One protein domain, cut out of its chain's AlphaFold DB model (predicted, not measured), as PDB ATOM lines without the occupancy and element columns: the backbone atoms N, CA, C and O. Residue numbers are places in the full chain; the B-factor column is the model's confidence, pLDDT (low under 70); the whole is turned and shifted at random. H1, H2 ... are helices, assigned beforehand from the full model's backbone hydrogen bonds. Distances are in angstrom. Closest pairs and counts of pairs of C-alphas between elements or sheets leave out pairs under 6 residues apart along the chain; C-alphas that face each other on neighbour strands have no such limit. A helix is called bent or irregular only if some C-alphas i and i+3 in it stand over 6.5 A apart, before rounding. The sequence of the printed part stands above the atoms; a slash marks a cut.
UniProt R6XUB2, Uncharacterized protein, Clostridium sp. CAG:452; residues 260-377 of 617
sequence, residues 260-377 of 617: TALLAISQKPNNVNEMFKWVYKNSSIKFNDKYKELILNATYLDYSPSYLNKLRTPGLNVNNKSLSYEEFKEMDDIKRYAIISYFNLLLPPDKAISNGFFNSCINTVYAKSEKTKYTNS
ATOM      1  N   THR A 260     191.244 251.748 211.069       77.12
ATOM      2  CA  THR A 260     191.616 253.057 211.642       77.12
ATOM      3  C   THR A 260     192.516 253.854 210.690       77.12
ATOM      4  O   THR A 260     192.325 255.057 210.510       77.12
ATOM      5  N   ALA A 261     193.468 253.192 210.020       82.56
ATOM      6  CA  ALA A 261     194.305 253.837 209.011       82.56
ATOM      7  C   ALA A 261     193.517 254.244 207.749       82.56
ATOM      8  O   ALA A 261     193.833 255.269 207.151       82.56
ATOM      9  N   LEU A 262     192.486 253.485 207.360       85.12
ATOM     10  CA  LEU A 262     191.596 253.826 206.248       85.12
ATOM     11  C   LEU A 262     190.802 255.104 206.544       85.12
ATOM     12  O   LEU A 262     190.787 256.012 205.718       85.12
ATOM     13  N   LEU A 263     190.194 255.191 207.735       78.19
ATOM     14  CA  LEU A 263     189.450 256.370 208.189       78.19
ATOM     15  C   LEU A 263     190.335 257.627 208.174       78.19
ATOM     16  O   LEU A 263     189.955 258.647 207.603       78.19
ATOM     17  N   ALA A 264     191.555 257.540 208.708       79.69
ATOM     18  CA  ALA A 264     192.509 258.653 208.702       79.69
ATOM     19  C   ALA A 264     192.982 259.072 207.290       79.69
ATOM     20  O   ALA A 264     193.421 260.210 207.097       79.69
ATOM     21  N   ILE A 265     192.907 258.168 206.303       79.12
ATOM     22  CA  ILE A 265     193.231 258.445 204.895       79.12
ATOM     23  C   ILE A 265     192.032 259.033 204.145       79.12
ATOM     24  O   ILE A 265     192.250 259.921 203.323       79.12
ATOM     25  N   SER A 266     190.800 258.591 204.425       70.88
ATOM     26  CA  SER A 266     189.584 259.095 203.766       70.88
ATOM     27  C   SER A 266     189.118 260.457 204.298       70.88
ATOM     28  O   SER A 266     188.421 261.189 203.604       70.88
ATOM     29  N   GLN A 267     189.581 260.864 205.482       67.25
ATOM     30  CA  GLN A 267     189.194 262.103 206.166       67.25
ATOM     31  C   GLN A 267     189.407 263.481 205.483       67.25
ATOM     32  O   GLN A 267     188.873 264.450 206.008       67.25
ATOM     33  N   LYS A 268     190.108 263.753 204.371       67.88
ATOM     34  CA  LYS A 268     190.996 262.983 203.472       67.88
ATOM     35  C   LYS A 268     190.603 263.040 201.975       67.88
ATOM     36  O   LYS A 268     190.852 262.051 201.283       67.88
ATOM     37  N   PRO A 269     190.010 264.136 201.447       54.62
ATOM     38  CA  PRO A 269     189.476 264.166 200.083       54.62
ATOM     39  C   PRO A 269     190.556 263.966 199.006       54.62
ATOM     40  O   PRO A 269     191.717 264.329 199.195       54.62
ATOM     41  N   ASN A 270     190.153 263.388 197.868       56.44
ATOM     42  CA  ASN A 270     190.952 263.137 196.652       56.44
ATOM     43  C   ASN A 270     192.321 262.431 196.851       56.44
ATOM     44  O   ASN A 270     193.162 262.436 195.952       56.44
ATOM     45  N   ASN A 271     192.573 261.789 198.001       73.50
ATOM     46  CA  ASN A 271     193.877 261.201 198.336       73.50
ATOM     47  C   ASN A 271     194.109 259.811 197.698       73.50
ATOM     48  O   ASN A 271     194.334 258.807 198.381       73.50
ATOM     49  N   VAL A 272     194.064 259.760 196.364       80.62
ATOM     50  CA  VAL A 272     194.261 258.548 195.545       80.62
ATOM     51  C   VAL A 272     195.581 257.851 195.878       80.62
ATOM     52  O   VAL A 272     195.638 256.625 195.937       80.62
ATOM     53  N   ASN A 273     196.646 258.613 196.141       82.69
ATOM     54  CA  ASN A 273     197.981 258.064 196.364       82.69
ATOM     55  C   ASN A 273     198.111 257.311 197.699       82.69
ATOM     56  O   ASN A 273     198.607 256.183 197.695       82.69
ATOM     57  N   GLU A 274     197.644 257.857 198.830       84.88
ATOM     58  CA  GLU A 274     197.678 257.098 200.092       84.88
ATOM     59  C   GLU A 274     196.598 256.008 200.142       84.88
ATOM     60  O   GLU A 274     196.863 254.932 200.679       84.88
ATOM     61  N   MET A 275     195.426 256.216 199.525       87.12
ATOM     62  CA  MET A 275     194.401 255.167 199.422       87.12
ATOM     63  C   MET A 275     194.910 253.963 198.618       87.12
ATOM     64  O   MET A 275     194.774 252.821 199.053       87.12
ATOM     65  N   PHE A 276     195.581 254.200 197.488       88.25
ATOM     66  CA  PHE A 276     196.194 253.145 196.682       88.25
ATOM     67  C   PHE A 276     197.283 252.379 197.454       88.25
ATOM     68  O   PHE A 276     197.303 251.146 197.435       88.25
ATOM     69  N   LYS A 277     198.152 253.077 198.203       87.56
ATOM     70  CA  LYS A 277     199.130 252.424 199.095       87.56
ATOM     71  C   LYS A 277     198.461 251.618 200.207       87.56
ATOM     72  O   LYS A 277     198.952 250.541 200.538       87.56
ATOM     73  N   TRP A 278     197.375 252.123 200.798       91.62
ATOM     74  CA  TRP A 278     196.617 251.406 201.823       91.62
ATOM     75  C   TRP A 278     196.025 250.120 201.248       91.62
ATOM     76  O   TRP A 278     196.212 249.054 201.835       91.62
ATOM     77  N   VAL A 279     195.400 250.197 200.072       89.38
ATOM     78  CA  VAL A 279     194.861 249.038 199.350       89.38
ATOM     79  C   VAL A 279     195.970 248.027 199.051       89.38
ATOM     80  O   VAL A 279     195.811 246.843 199.338       89.38
ATOM     81  N   TYR A 280     197.128 248.478 198.561       87.75
ATOM     82  CA  TYR A 280     198.269 247.597 198.311       87.75
ATOM     83  C   TYR A 280     198.761 246.902 199.588       87.75
ATOM     84  O   TYR A 280     198.845 245.674 199.636       87.75
ATOM     85  N   LYS A 281     199.025 247.673 200.652       87.19
ATOM     86  CA  LYS A 281     199.556 247.184 201.933       87.19
ATOM     87  C   LYS A 281     198.611 246.202 202.635       87.19
ATOM     88  O   LYS A 281     199.081 245.244 203.242       87.19
ATOM     89  N   ASN A 282     197.302 246.437 202.560       88.00
ATOM     90  CA  ASN A 282     196.289 245.638 203.255       88.00
ATOM     91  C   ASN A 282     195.627 244.574 202.358       88.00
ATOM     92  O   ASN A 282     194.829 243.783 202.853       88.00
ATOM     93  N   SER A 283     196.003 244.484 201.076       82.69
ATOM     94  CA  SER A 283     195.497 243.502 200.097       82.69
ATOM     95  C   SER A 283     195.531 242.041 200.569       82.69
ATOM     96  O   SER A 283     194.697 241.239 200.160       82.69
ATOM     97  N   SER A 284     196.483 241.696 201.443       81.81
ATOM     98  CA  SER A 284     196.661 240.346 201.995       81.81
ATOM     99  C   SER A 284     195.841 240.071 203.266       81.81
ATOM    100  O   SER A 284     195.848 238.944 203.762       81.81
ATOM    101  N   ILE A 285     195.143 241.070 203.819       84.19
ATOM    102  CA  ILE A 285     194.294 240.907 205.006       84.19
ATOM    103  C   ILE A 285     192.954 240.300 204.584       84.19
ATOM    104  O   ILE A 285     192.203 240.875 203.797       84.19
ATOM    105  N   LYS A 286     192.622 239.139 205.155       85.19
ATOM    106  CA  LYS A 286     191.297 238.526 205.018       85.19
ATOM    107  C   LYS A 286     190.328 239.178 206.002       85.19
ATOM    108  O   LYS A 286     190.158 238.690 207.115       85.19
ATOM    109  N   PHE A 287     189.729 240.292 205.592       83.44
ATOM    110  CA  PHE A 287     188.692 240.965 206.372       83.44
ATOM    111  C   PHE A 287     187.468 240.061 206.577       83.44
ATOM    112  O   PHE A 287     187.005 239.413 205.632       83.44
ATOM    113  N   ASN A 288     186.932 240.034 207.799       81.56
ATOM    114  CA  ASN A 288     185.606 239.483 208.075       81.56
ATOM    115  C   ASN A 288     184.512 240.399 207.498       81.56
ATOM    116  O   ASN A 288     184.771 241.556 207.163       81.56
ATOM    117  N   ASP A 289     183.286 239.894 207.370       75.25
ATOM    118  CA  ASP A 289     182.223 240.611 206.653       75.25
ATOM    119  C   ASP A 289     181.834 241.943 207.321       75.25
ATOM    120  O   ASP A 289     181.596 242.924 206.621       75.25
ATOM    121  N   LYS A 290     181.917 242.032 208.658       74.19
ATOM    122  CA  LYS A 290     181.713 243.283 209.409       74.19
ATOM    123  C   LYS A 290     182.764 244.343 209.054       74.19
ATOM    124  O   LYS A 290     182.422 245.507 208.870       74.19
ATOM    125  N   TYR A 291     184.037 243.962 208.912       76.94
ATOM    126  CA  TYR A 291     185.071 244.892 208.451       76.94
ATOM    127  C   TYR A 291     184.957 245.216 206.960       76.94
ATOM    128  O   TYR A 291     185.213 246.361 206.601       76.94
ATOM    129  N   LYS A 292     184.533 244.280 206.095       81.00
ATOM    130  CA  LYS A 292     184.234 244.598 204.684       81.00
ATOM    131  C   LYS A 292     183.159 245.680 204.591       81.00
ATOM    132  O   LYS A 292     183.364 246.666 203.892       81.00
ATOM    133  N   GLU A 293     182.063 245.530 205.337       72.88
ATOM    134  CA  GLU A 293     180.968 246.504 205.379       72.88
ATOM    135  C   GLU A 293     181.439 247.874 205.895       72.88
ATOM    136  O   GLU A 293     181.186 248.896 205.259       72.88
ATOM    137  N   LEU A 294     182.198 247.906 206.996       74.75
ATOM    138  CA  LEU A 294     182.774 249.140 207.547       74.75
ATOM    139  C   LEU A 294     183.740 249.839 206.572       74.75
ATOM    140  O   LEU A 294     183.700 251.064 206.451       74.75
ATOM    141  N   ILE A 295     184.591 249.079 205.870       81.75
ATOM    142  CA  ILE A 295     185.506 249.593 204.836       81.75
ATOM    143  C   ILE A 295     184.708 250.188 203.675       81.75
ATOM    144  O   ILE A 295     184.977 251.321 203.283       81.75
ATOM    145  N   LEU A 296     183.720 249.448 203.162       77.69
ATOM    146  CA  LEU A 296     182.869 249.877 202.056       77.69
ATOM    147  C   LEU A 296     182.104 251.158 202.413       77.69
ATOM    148  O   LEU A 296     182.226 252.140 201.688       77.69
ATOM    149  N   ASN A 297     181.414 251.203 203.557       68.75
ATOM    150  CA  ASN A 297     180.740 252.412 204.052       68.75
ATOM    151  C   ASN A 297     181.692 253.623 204.136       68.75
ATOM    152  O   ASN A 297     181.331 254.729 203.735       68.75
ATOM    153  N   ALA A 298     182.930 253.426 204.606       70.50
ATOM    154  CA  ALA A 298     183.907 254.504 204.771       70.50
ATOM    155  C   ALA A 298     184.517 255.040 203.456       70.50
ATOM    156  O   ALA A 298     185.116 256.122 203.477       70.50
ATOM    157  N   THR A 299     184.396 254.313 202.335       74.62
ATOM    158  CA  THR A 299     185.009 254.676 201.037       74.62
ATOM    159  C   THR A 299     184.031 254.809 199.875       74.62
ATOM    160  O   THR A 299     184.418 255.340 198.835       74.62
ATOM    161  N   TYR A 300     182.770 254.390 200.022       66.06
ATOM    162  CA  TYR A 300     181.783 254.350 198.935       66.06
ATOM    163  C   TYR A 300     181.565 255.704 198.239       66.06
ATOM    164  O   TYR A 300     181.356 255.748 197.030       66.06
ATOM    165  N   LEU A 301     181.658 256.814 198.982       63.12
ATOM    166  CA  LEU A 301     181.540 258.169 198.428       63.12
ATOM    167  C   LEU A 301     182.643 258.502 197.415       63.12
ATOM    168  O   LEU A 301     182.370 259.177 196.430       63.12
ATOM    169  N   ASP A 302     183.869 258.031 197.656       66.75
ATOM    170  CA  ASP A 302     185.044 258.343 196.833       66.75
ATOM    171  C   ASP A 302     185.357 257.229 195.810       66.75
ATOM    172  O   ASP A 302     185.979 257.484 194.780       66.75
ATOM    173  N   TYR A 303     184.955 255.984 196.106       74.12
ATOM    174  CA  TYR A 303     185.379 254.769 195.397       74.12
ATOM    175  C   TYR A 303     184.290 253.672 195.343       74.12
ATOM    176  O   TYR A 303     184.600 252.487 195.487       74.12
ATOM    177  N   SER A 304     183.012 254.033 195.159       76.12
ATOM    178  CA  SER A 304     181.913 253.052 195.061       76.12
ATOM    179  C   SER A 304     182.194 251.952 194.012       76.12
ATOM    180  O   SER A 304     182.426 252.266 192.838       76.12
ATOM    181  N   PRO A 305     182.104 250.658 194.385       77.12
ATOM    182  CA  PRO A 305     182.268 249.537 193.459       77.12
ATOM    183  C   PRO A 305     181.342 249.546 192.235       77.12
ATOM    184  O   PRO A 305     181.726 249.026 191.189       77.12
ATOM    185  N   SER A 306     180.139 250.134 192.317       70.06
ATOM    186  CA  SER A 306     179.151 250.053 191.226       70.06
ATOM    187  C   SER A 306     179.561 250.827 189.966       70.06
ATOM    188  O   SER A 306     179.082 250.521 188.872       70.06
ATOM    189  N   TYR A 307     180.508 251.767 190.070       72.56
ATOM    190  CA  TYR A 307     181.091 252.445 188.907       72.56
ATOM    191  C   TYR A 307     182.027 251.561 188.079       72.56
ATOM    192  O   TYR A 307     182.363 251.945 186.962       72.56
ATOM    193  N   LEU A 308     182.444 250.384 188.559       77.12
ATOM    194  CA  LEU A 308     183.444 249.564 187.863       77.12
ATOM    195  C   LEU A 308     182.996 249.133 186.451       77.12
ATOM    196  O   LEU A 308     183.831 249.023 185.561       77.12
ATOM    197  N   ASN A 309     181.682 248.989 186.227       75.50
ATOM    198  CA  ASN A 309     181.075 248.746 184.908       75.50
ATOM    199  C   ASN A 309     181.043 249.984 183.987       75.50
ATOM    200  O   ASN A 309     180.884 249.840 182.777       75.50
ATOM    201  N   LYS A 310     181.142 251.198 184.547       70.25
ATOM    202  CA  LYS A 310     181.127 252.480 183.817       70.25
ATOM    203  C   LYS A 310     182.541 252.973 183.471       70.25
ATOM    204  O   LYS A 310     182.696 253.819 182.595       70.25
ATOM    205  N   LEU A 311     183.569 252.467 184.156       73.62
ATOM    206  CA  LEU A 311     184.964 252.858 183.954       73.62
ATOM    207  C   LEU A 311     185.619 252.074 182.808       73.62
ATOM    208  O   LEU A 311     185.555 250.846 182.754       73.62
ATOM    209  N   ARG A 312     186.347 252.779 181.935       79.62
ATOM    210  CA  ARG A 312     187.210 252.160 180.918       79.62
ATOM    211  C   ARG A 312     188.354 251.403 181.600       79.62
ATOM    212  O   ARG A 312     189.113 251.998 182.360       79.62
ATOM    213  N   THR A 313     188.519 250.117 181.288       79.50
ATOM    214  CA  THR A 313     189.670 249.322 181.744       79.50
ATOM    215  C   THR A 313     190.983 249.967 181.268       79.50
ATOM    216  O   THR A 313     191.140 250.143 180.055       79.50
ATOM    217  N   PRO A 314     191.927 250.325 182.161       82.94
ATOM    218  CA  PRO A 314     193.118 251.073 181.765       82.94
ATOM    219  C   PRO A 314     194.080 250.274 180.879       82.94
ATOM    220  O   PRO A 314     194.295 249.080 181.096       82.94
ATOM    221  N   GLY A 315     194.727 250.953 179.926       76.44
ATOM    222  CA  GLY A 315     195.657 250.373 178.944       76.44
ATOM    223  C   GLY A 315     197.043 249.987 179.485       76.44
ATOM    224  O   GLY A 315     198.039 250.152 178.787       76.44
ATOM    225  N   LEU A 316     197.130 249.510 180.731       81.06
ATOM    226  CA  LEU A 316     198.395 249.233 181.417       81.06
ATOM    227  C   LEU A 316     199.136 248.036 180.794       81.06
ATOM    228  O   LEU A 316     198.706 246.887 180.916       81.06
ATOM    229  N   ASN A 317     200.313 248.274 180.213       79.06
ATOM    230  CA  ASN A 317     201.178 247.204 179.729       79.06
ATOM    231  C   ASN A 317     202.013 246.640 180.887       79.06
ATOM    232  O   ASN A 317     203.031 247.218 181.296       79.06
ATOM    233  N   VAL A 318     201.593 245.476 181.391       73.12
ATOM    234  CA  VAL A 318     202.233 244.786 182.523       73.12
ATOM    235  C   VAL A 318     203.648 244.266 182.242       73.12
ATOM    236  O   VAL A 318     204.394 244.027 183.187       73.12
ATOM    237  N   ASN A 319     204.047 244.135 180.972       74.31
ATOM    238  CA  ASN A 319     205.376 243.647 180.585       74.31
ATOM    239  C   ASN A 319     206.439 244.764 180.550       74.31
ATOM    240  O   ASN A 319     207.640 244.485 180.583       74.31
ATOM    241  N   ASN A 320     206.021 246.033 180.496       71.31
ATOM    242  CA  ASN A 320     206.933 247.175 180.417       71.31
ATOM    243  C   ASN A 320     207.532 247.521 181.793       71.31
ATOM    244  O   ASN A 320     206.818 247.724 182.773       71.31
ATOM    245  N   LYS A 321     208.867 247.652 181.860       67.00
ATOM    246  CA  LYS A 321     209.612 247.968 183.103       67.00
ATOM    247  C   LYS A 321     209.471 249.424 183.576       67.00
ATOM    248  O   LYS A 321     209.826 249.715 184.724       67.00
ATOM    249  N   SER A 322     208.989 250.298 182.696       68.75
ATOM    250  CA  SER A 322     208.734 251.731 182.871       68.75
ATOM    251  C   SER A 322     207.302 252.073 182.435       68.75
ATOM    252  O   SER A 322     206.572 251.207 181.943       68.75
ATOM    253  N   LEU A 323     206.901 253.330 182.624       73.62
ATOM    254  CA  LEU A 323     205.664 253.878 182.064       73.62
ATOM    255  C   LEU A 323     205.887 254.352 180.623       73.62
ATOM    256  O   LEU A 323     206.971 254.846 180.304       73.62
ATOM    257  N   SER A 324     204.864 254.237 179.774       76.94
ATOM    258  CA  SER A 324     204.734 255.114 178.603       76.94
ATOM    259  C   SER A 324     204.285 256.520 179.031       76.94
ATOM    260  O   SER A 324     203.851 256.731 180.164       76.94
ATOM    261  N   TYR A 325     204.360 257.494 178.122       72.94
ATOM    262  CA  TYR A 325     203.820 258.839 178.356       72.94
ATOM    263  C   TYR A 325     202.306 258.821 178.648       72.94
ATOM    264  O   TYR A 325     201.825 259.550 179.512       72.94
ATOM    265  N   GLU A 326     201.570 257.925 177.987       77.38
ATOM    266  CA  GLU A 326     200.131 257.717 178.182       77.38
ATOM    267  C   GLU A 326     199.846 257.068 179.546       77.38
ATOM    268  O   GLU A 326     199.062 257.607 180.322       77.38
ATOM    269  N   GLU A 327     200.557 255.986 179.901       77.69
ATOM    270  CA  GLU A 327     200.431 255.345 181.222       77.69
ATOM    271  C   GLU A 327     200.836 256.284 182.375       77.69
ATOM    272  O   GLU A 327     200.365 256.115 183.497       77.69
ATOM    273  N   PHE A 328     201.733 257.247 182.129       78.31
ATOM    274  CA  PHE A 328     202.096 258.280 183.100       78.31
ATOM    275  C   PHE A 328     200.992 259.332 183.250       78.31
ATOM    276  O   PHE A 328     200.654 259.695 184.374       78.31
ATOM    277  N   LYS A 329     200.399 259.791 182.139       76.56
ATOM    278  CA  LYS A 329     199.300 260.765 182.152       76.56
ATOM    279  C   LYS A 329     198.033 260.200 182.809       76.56
ATOM    280  O   LYS A 329     197.405 260.898 183.593       76.56
ATOM    281  N   GLU A 330     197.692 258.941 182.533       82.94
ATOM    282  CA  GLU A 330     196.524 258.242 183.101       82.94
ATOM    283  C   GLU A 330     196.830 257.563 184.461       82.94
ATOM    284  O   GLU A 330     196.032 256.776 184.969       82.94
ATOM    285  N   MET A 331     197.990 257.830 185.082       82.81
ATOM    286  CA  MET A 331     198.484 257.091 186.258       82.81
ATOM    287  C   MET A 331     197.561 257.156 187.482       82.81
ATOM    288  O   MET A 331     197.394 256.151 188.176       82.81
ATOM    289  N   ASP A 332     196.950 258.305 187.765       81.56
ATOM    290  CA  ASP A 332     196.038 258.412 188.908       81.56
ATOM    291  C   ASP A 332     194.672 257.773 188.612       81.56
ATOM    292  O   ASP A 332     194.085 257.182 189.516       81.56
ATOM    293  N   ASP A 333     194.229 257.721 187.354       83.38
ATOM    294  CA  ASP A 333     193.034 256.966 186.953       83.38
ATOM    295  C   ASP A 333     193.279 255.450 186.985       83.38
ATOM    296  O   ASP A 333     192.434 254.693 187.466       83.38
ATOM    297  N   ILE A 334     194.479 255.000 186.601       85.12
ATOM    298  CA  ILE A 334     194.950 253.619 186.791       85.12
ATOM    299  C   ILE A 334     194.896 253.229 188.282       85.12
ATOM    300  O   ILE A 334     194.458 252.121 188.615       85.12
ATOM    301  N   LYS A 335     195.281 254.132 189.199       86.75
ATOM    302  CA  LYS A 335     195.158 253.917 190.654       86.75
ATOM    303  C   LYS A 335     193.704 253.933 191.127       86.75
ATOM    304  O   LYS A 335     193.330 253.024 191.864       86.75
ATOM    305  N   ARG A 336     192.876 254.904 190.705       85.94
ATOM    306  CA  ARG A 336     191.431 254.959 191.027       85.94
ATOM    307  C   ARG A 336     190.740 253.657 190.607       85.94
ATOM    308  O   ARG A 336     190.068 253.031 191.424       85.94
ATOM    309  N   TYR A 337     190.987 253.191 189.381       86.62
ATOM    310  CA  TYR A 337     190.456 251.929 188.864       86.62
ATOM    311  C   TYR A 337     190.916 250.726 189.700       86.62
ATOM    312  O   TYR A 337     190.107 249.855 190.018       86.62
ATOM    313  N   ALA A 338     192.189 250.677 190.112       86.56
ATOM    314  CA  ALA A 338     192.700 249.622 190.989       86.56
ATOM    315  C   ALA A 338     192.062 249.642 192.394       86.56
ATOM    316  O   ALA A 338     191.726 248.579 192.913       86.56
ATOM    317  N   ILE A 339     191.844 250.821 192.991       88.19
ATOM    318  CA  ILE A 339     191.164 250.976 194.291       88.19
ATOM    319  C   ILE A 339     189.717 250.465 194.206       88.19
ATOM    320  O   ILE A 339     189.310 249.626 195.008       88.19
ATOM    321  N   ILE A 340     188.954 250.911 193.202       86.50
ATOM    322  CA  ILE A 340     187.552 250.501 193.004       86.50
ATOM    323  C   ILE A 340     187.473 248.998 192.691       86.50
ATOM    324  O   ILE A 340     186.619 248.294 193.230       86.50
ATOM    325  N   SER A 341     188.421 248.471 191.906       87.06
ATOM    326  CA  SER A 341     188.549 247.028 191.653       87.06
ATOM    327  C   SER A 341     188.800 246.224 192.935       87.06
ATOM    328  O   SER A 341     188.294 245.111 193.045       87.06
ATOM    329  N   TYR A 342     189.548 246.760 193.908       90.00
ATOM    330  CA  TYR A 342     189.758 246.108 195.205       90.00
ATOM    331  C   TYR A 342     188.509 246.140 196.085       90.00
ATOM    332  O   TYR A 342     188.125 245.103 196.617       90.00
ATOM    333  N   PHE A 343     187.837 247.287 196.218       88.44
ATOM    334  CA  PHE A 343     186.609 247.359 197.018       88.44
ATOM    335  C   PHE A 343     185.483 246.498 196.428       88.44
ATOM    336  O   PHE A 343     184.727 245.882 197.172       88.44
ATOM    337  N   ASN A 344     185.443 246.328 195.106       86.62
ATOM    338  CA  ASN A 344     184.585 245.346 194.449       86.62
ATOM    339  C   ASN A 344     184.881 243.882 194.859       86.62
ATOM    340  O   ASN A 344     183.957 243.079 194.921       86.62
ATOM    341  N   LEU A 345     186.127 243.528 195.209       86.25
ATOM    342  CA  LEU A 345     186.470 242.206 195.772       86.25
ATOM    343  C   LEU A 345     186.055 242.043 197.249       86.25
ATOM    344  O   LEU A 345     186.130 240.934 197.778       86.25
ATOM    345  N   LEU A 346     185.632 243.120 197.924       85.81
ATOM    346  CA  LEU A 346     185.070 243.070 199.279       85.81
ATOM    347  C   LEU A 346     183.540 242.896 199.283       85.81
ATOM    348  O   LEU A 346     182.963 242.692 200.350       85.81
ATOM    349  N   LEU A 347     182.881 242.958 198.121       81.50
ATOM    350  CA  LEU A 347     181.448 242.686 198.003       81.50
ATOM    351  C   LEU A 347     181.128 241.186 198.175       81.50
ATOM    352  O   LEU A 347     181.979 240.329 197.919       81.50
ATOM    353  N   PRO A 348     179.880 240.847 198.550       77.81
ATOM    354  CA  PRO A 348     179.349 239.492 198.421       77.81
ATOM    355  C   PRO A 348     179.497 238.939 196.983       77.81
ATOM    356  O   PRO A 348     179.367 239.712 196.029       77.81
ATOM    357  N   PRO A 349     179.753 237.627 196.782       74.88
ATOM    358  CA  PRO A 349     180.031 237.061 195.452       74.88
ATOM    359  C   PRO A 349     178.897 237.202 194.425       74.88
ATOM    360  O   PRO A 349     179.152 237.169 193.227       74.88
ATOM    361  N   ASP A 350     177.659 237.361 194.891       74.19
ATOM    362  CA  ASP A 350     176.447 237.643 194.112       74.19
ATOM    363  C   ASP A 350     176.349 239.103 193.624       74.19
ATOM    364  O   ASP A 350     175.590 239.392 192.701       74.19
ATOM    365  N   LYS A 351     177.129 240.013 194.224       74.19
ATOM    366  CA  LYS A 351     177.132 241.464 193.958       74.19
ATOM    367  C   LYS A 351     178.445 241.965 193.348       74.19
ATOM    368  O   LYS A 351     178.473 243.050 192.771       74.19
ATOM    369  N   ALA A 352     179.528 241.200 193.471       81.06
ATOM    370  CA  ALA A 352     180.835 241.540 192.924       81.06
ATOM    371  C   ALA A 352     180.849 241.484 191.383       81.06
ATOM    372  O   ALA A 352     180.547 240.462 190.768       81.06
ATOM    373  N   ILE A 353     181.274 242.575 190.746       81.69
ATOM    374  CA  ILE A 353     181.488 242.646 189.296       81.69
ATOM    375  C   ILE A 353     182.702 241.784 188.927       81.69
ATOM    376  O   ILE A 353     183.758 241.882 189.557       81.69
ATOM    377  N   SER A 354     182.588 240.956 187.886       79.00
ATOM    378  CA  SER A 354     183.699 240.114 187.421       79.00
ATOM    379  C   SER A 354     184.838 240.969 186.853       79.00
ATOM    380  O   SER A 354     184.737 241.498 185.746       79.00
ATOM    381  N   ASN A 355     185.927 241.122 187.613       81.50
ATOM    382  CA  ASN A 355     187.096 241.896 187.201       81.50
ATOM    383  C   ASN A 355     188.405 241.285 187.733       81.50
ATOM    384  O   ASN A 355     188.598 241.137 188.940       81.50
ATOM    385  N   GLY A 356     189.332 240.962 186.825       77.69
ATOM    386  CA  GLY A 356     190.665 240.447 187.160       77.69
ATOM    387  C   GLY A 356     191.753 241.516 187.331       77.69
ATOM    388  O   GLY A 356     192.840 241.188 187.803       77.69
ATOM    389  N   PHE A 357     191.497 242.779 186.961       83.69
ATOM    390  CA  PHE A 357     192.520 243.827 186.846       83.69
ATOM    391  C   PHE A 357     193.318 244.028 188.134       83.69
ATOM    392  O   PHE A 357     194.541 244.096 188.071       83.69
ATOM    393  N   PHE A 358     192.665 244.074 189.300       83.00
ATOM    394  CA  PHE A 358     193.374 244.258 190.570       83.00
ATOM    395  C   PHE A 358     194.435 243.171 190.789       83.00
ATOM    396  O   PHE A 358     195.620 243.474 190.893       83.00
ATOM    397  N   ASN A 359     194.019 241.903 190.771       79.88
ATOM    398  CA  ASN A 359     194.900 240.764 191.032       79.88
ATOM    399  C   ASN A 359     196.021 240.639 189.984       79.88
ATOM    400  O   ASN A 359     197.141 240.270 190.330       79.88
ATOM    401  N   SER A 360     195.742 240.986 188.723       79.31
ATOM    402  CA  SER A 360     196.718 240.939 187.625       79.31
ATOM    403  C   SER A 360     197.710 242.109 187.621       79.31
ATOM    404  O   SER A 360     198.864 241.929 187.234       79.31
ATOM    405  N   CYS A 361     197.281 243.311 188.019       81.69
ATOM    406  CA  CYS A 361     198.021 244.550 187.758       81.69
ATOM    407  C   CYS A 361     198.570 245.246 189.010       81.69
ATOM    408  O   CYS A 361     199.486 246.054 188.867       81.69
ATOM    409  N   ILE A 362     198.061 244.972 190.221       83.81
ATOM    410  CA  ILE A 362     198.338 245.804 191.410       83.81
ATOM    411  C   ILE A 362     199.835 245.962 191.723       83.81
ATOM    412  O   ILE A 362     200.309 247.082 191.920       83.81
ATOM    413  N   ASN A 363     200.600 244.864 191.680       82.31
ATOM    414  CA  ASN A 363     202.054 244.883 191.878       82.31
ATOM    415  C   ASN A 363     202.766 245.753 190.829       82.31
ATOM    416  O   ASN A 363     203.715 246.466 191.153       82.31
ATOM    417  N   THR A 364     202.298 245.727 189.580       82.75
ATOM    418  CA  THR A 364     202.881 246.509 188.487       82.75
ATOM    419  C   THR A 364     202.525 247.985 188.592       82.75
ATOM    420  O   THR A 364     203.410 248.818 188.406       82.75
ATOM    421  N   VAL A 365     201.280 248.331 188.946       82.69
ATOM    422  CA  VAL A 365     200.894 249.730 189.202       82.69
ATOM    423  C   VAL A 365     201.746 250.297 190.338       82.69
ATOM    424  O   VAL A 365     202.375 251.332 190.144       82.69
ATOM    425  N   TYR A 366     201.876 249.577 191.460       84.25
ATOM    426  CA  TYR A 366     202.710 249.999 192.591       84.25
ATOM    427  C   TYR A 366     204.193 250.146 192.210       84.25
ATOM    428  O   TYR A 366     204.823 251.168 192.486       84.25
ATOM    429  N   ALA A 367     204.758 249.162 191.504       80.31
ATOM    430  CA  ALA A 367     206.147 249.215 191.056       80.31
ATOM    431  C   ALA A 367     206.412 250.354 190.054       80.31
ATOM    432  O   ALA A 367     207.490 250.949 190.092       80.31
ATOM    433  N   LYS A 368     205.456 250.681 189.171       79.06
ATOM    434  CA  LYS A 368     205.562 251.830 188.259       79.06
ATOM    435  C   LYS A 368     205.357 253.168 188.993       79.06
ATOM    436  O   LYS A 368     206.076 254.113 188.683       79.06
ATOM    437  N   SER A 369     204.461 253.247 189.987       74.31
ATOM    438  CA  SER A 369     204.146 254.485 190.726       74.31
ATOM    439  C   SER A 369     205.166 254.881 191.799       74.31
ATOM    440  O   SER A 369     205.246 256.054 192.158       74.31
ATOM    441  N   GLU A 370     205.936 253.933 192.340       69.88
ATOM    442  CA  GLU A 370     207.030 254.248 193.271       69.88
ATOM    443  C   GLU A 370     208.349 254.543 192.535       69.88
ATOM    444  O   GLU A 370     209.097 255.430 192.947       69.88
ATOM    445  N   LYS A 371     208.628 253.887 191.395       58.59
ATOM    446  CA  LYS A 371     209.832 254.170 190.585       58.59
ATOM    447  C   LYS A 371     209.879 255.600 190.042       58.59
ATOM    448  O   LYS A 371     210.961 256.181 190.002       58.59
ATOM    449  N   THR A 372     208.739 256.180 189.667       52.47
ATOM    450  CA  THR A 372     208.659 257.571 189.181       52.47
ATOM    451  C   THR A 372     209.071 258.609 190.224       52.47
ATOM    452  O   THR A 372     209.538 259.687 189.862       52.47
ATOM    453  N   LYS A 373     208.978 258.296 191.522       49.38
ATOM    454  CA  LYS A 373     209.469 259.192 192.580       49.38
ATOM    455  C   LYS A 373     210.993 259.259 192.597       49.38
ATOM    456  O   LYS A 373     211.545 260.341 192.751       49.38
ATOM    457  N   TYR A 374     211.669 258.130 192.383       39.25
ATOM    458  CA  TYR A 374     213.133 258.082 192.343       39.25
ATOM    459  C   TYR A 374     213.710 258.806 191.119       39.25
ATOM    460  O   TYR A 374     214.699 259.521 191.260       39.25
ATOM    461  N   THR A 375     213.072 258.708 189.946       41.56
ATOM    462  CA  THR A 375     213.497 259.490 188.769       41.56
ATOM    463  C   THR A 375     213.318 260.992 188.977       41.56
ATOM    464  O   THR A 375     214.205 261.757 188.612       41.56
ATOM    465  N   ASN A 376     212.225 261.423 189.615       39.97
ATOM    466  CA  ASN A 376     211.991 262.845 189.880       39.97
ATOM    467  C   ASN A 376     212.895 263.380 191.004       39.97
ATOM    468  O   ASN A 376     213.382 264.500 190.908       39.97
ATOM    469  N   SER A 377     213.186 262.576 192.032       35.09
ATOM    470  CA  SER A 377     214.124 262.955 193.098       35.09
ATOM    471  C   SER A 377     215.548 263.143 192.568       35.09
ATOM    472  O   SER A 377     216.219 264.086 192.969       35.09
TER     473      SER A 377
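This is residues 260 to 377 of the 617 residues of an uncharacterized protein of Clostridium sp. CAG:452 (UniProt R6XUB2). Helix H6 runs through the core, with H2, H3, H4 and the long kinked helix H7 packed round it, while H1 covers H2 and H3 on the side away from H6. H4 packs by the last residues of H6, H5 lies by its first residues, and H7 starts beside H6 and runs away from it toward Ser 377. The printed part has 118 residues with seven named helices, H1 to H7 in order along the chain, and no named strand; the class is all helix. It is compact, with a radius of gyration of the C-alphas of 14.2 A and spans of 41 by 29 by 23 A.

H1, residues 260 to 266, begins with C-alpha 260 at (191.616, 253.057, 211.642). H2 is residues 272 to 282, 15.2 A long. H3, residues 289 to 303, measures 18.4 A, and H4 is residues 305 to 309. H5 is residues 325 to 329. H6, residues 331 to 344, measures 20.0 A and begins with C-alpha 331 at (198.484, 257.091, 186.258). H7, residues 357 to 377, is the longest at 29.5 A, has a kink of 30 degrees near residue 364 and ends with C-alpha 377 at (214.124, 262.955, 193.098). H3 is irregular, with C-alphas 298 and 301 7.7 A apart; H7 is too, with C-alphas 360 and 363 7.9 A apart; H4 is only just irregular, with C-alphas 306 and 309 6.7 A apart.

The hub is H6, which touches four helices. It touches H2 at a steep tilt of 45 degrees, the closest C-alphas being Phe 276 and Ile 339, 6.0 A apart. H6 and H7 form a helical hairpin at a shallow tilt of 34 degrees, only just short of steep, with C-alphas 338 and 358 closest at 5.4 A. H3 touches H6 at C-alphas 303 and 340, 5.4 A apart, and H4 touches H6 at C-alphas 305 and 344, 4.9 A apart. H1 and H2 are a helical hairpin, with C-alphas 265 and 275 closest at 6.5 A. H5 and H7 are near each other; H1 and H6 are apart. Every O i to N i+4 pair is within hydrogen-bond range in H1, H2, H5 and H6; H3 has 9 of 11, H7 12 of 17, and H4 0 of 1, with 1 of 2 O i to N i+3 pairs within range.

The two C-alphas farthest apart, those of Asp 350 and Ser 377, are 45.4 A apart. The printed part has no cut. The links H4 to H5 and H6 to H7 are long. The mean pLDDT of the printed part is 76.9, and 18 residues are under 70, among them residues 267 to 270 and 370 to 377.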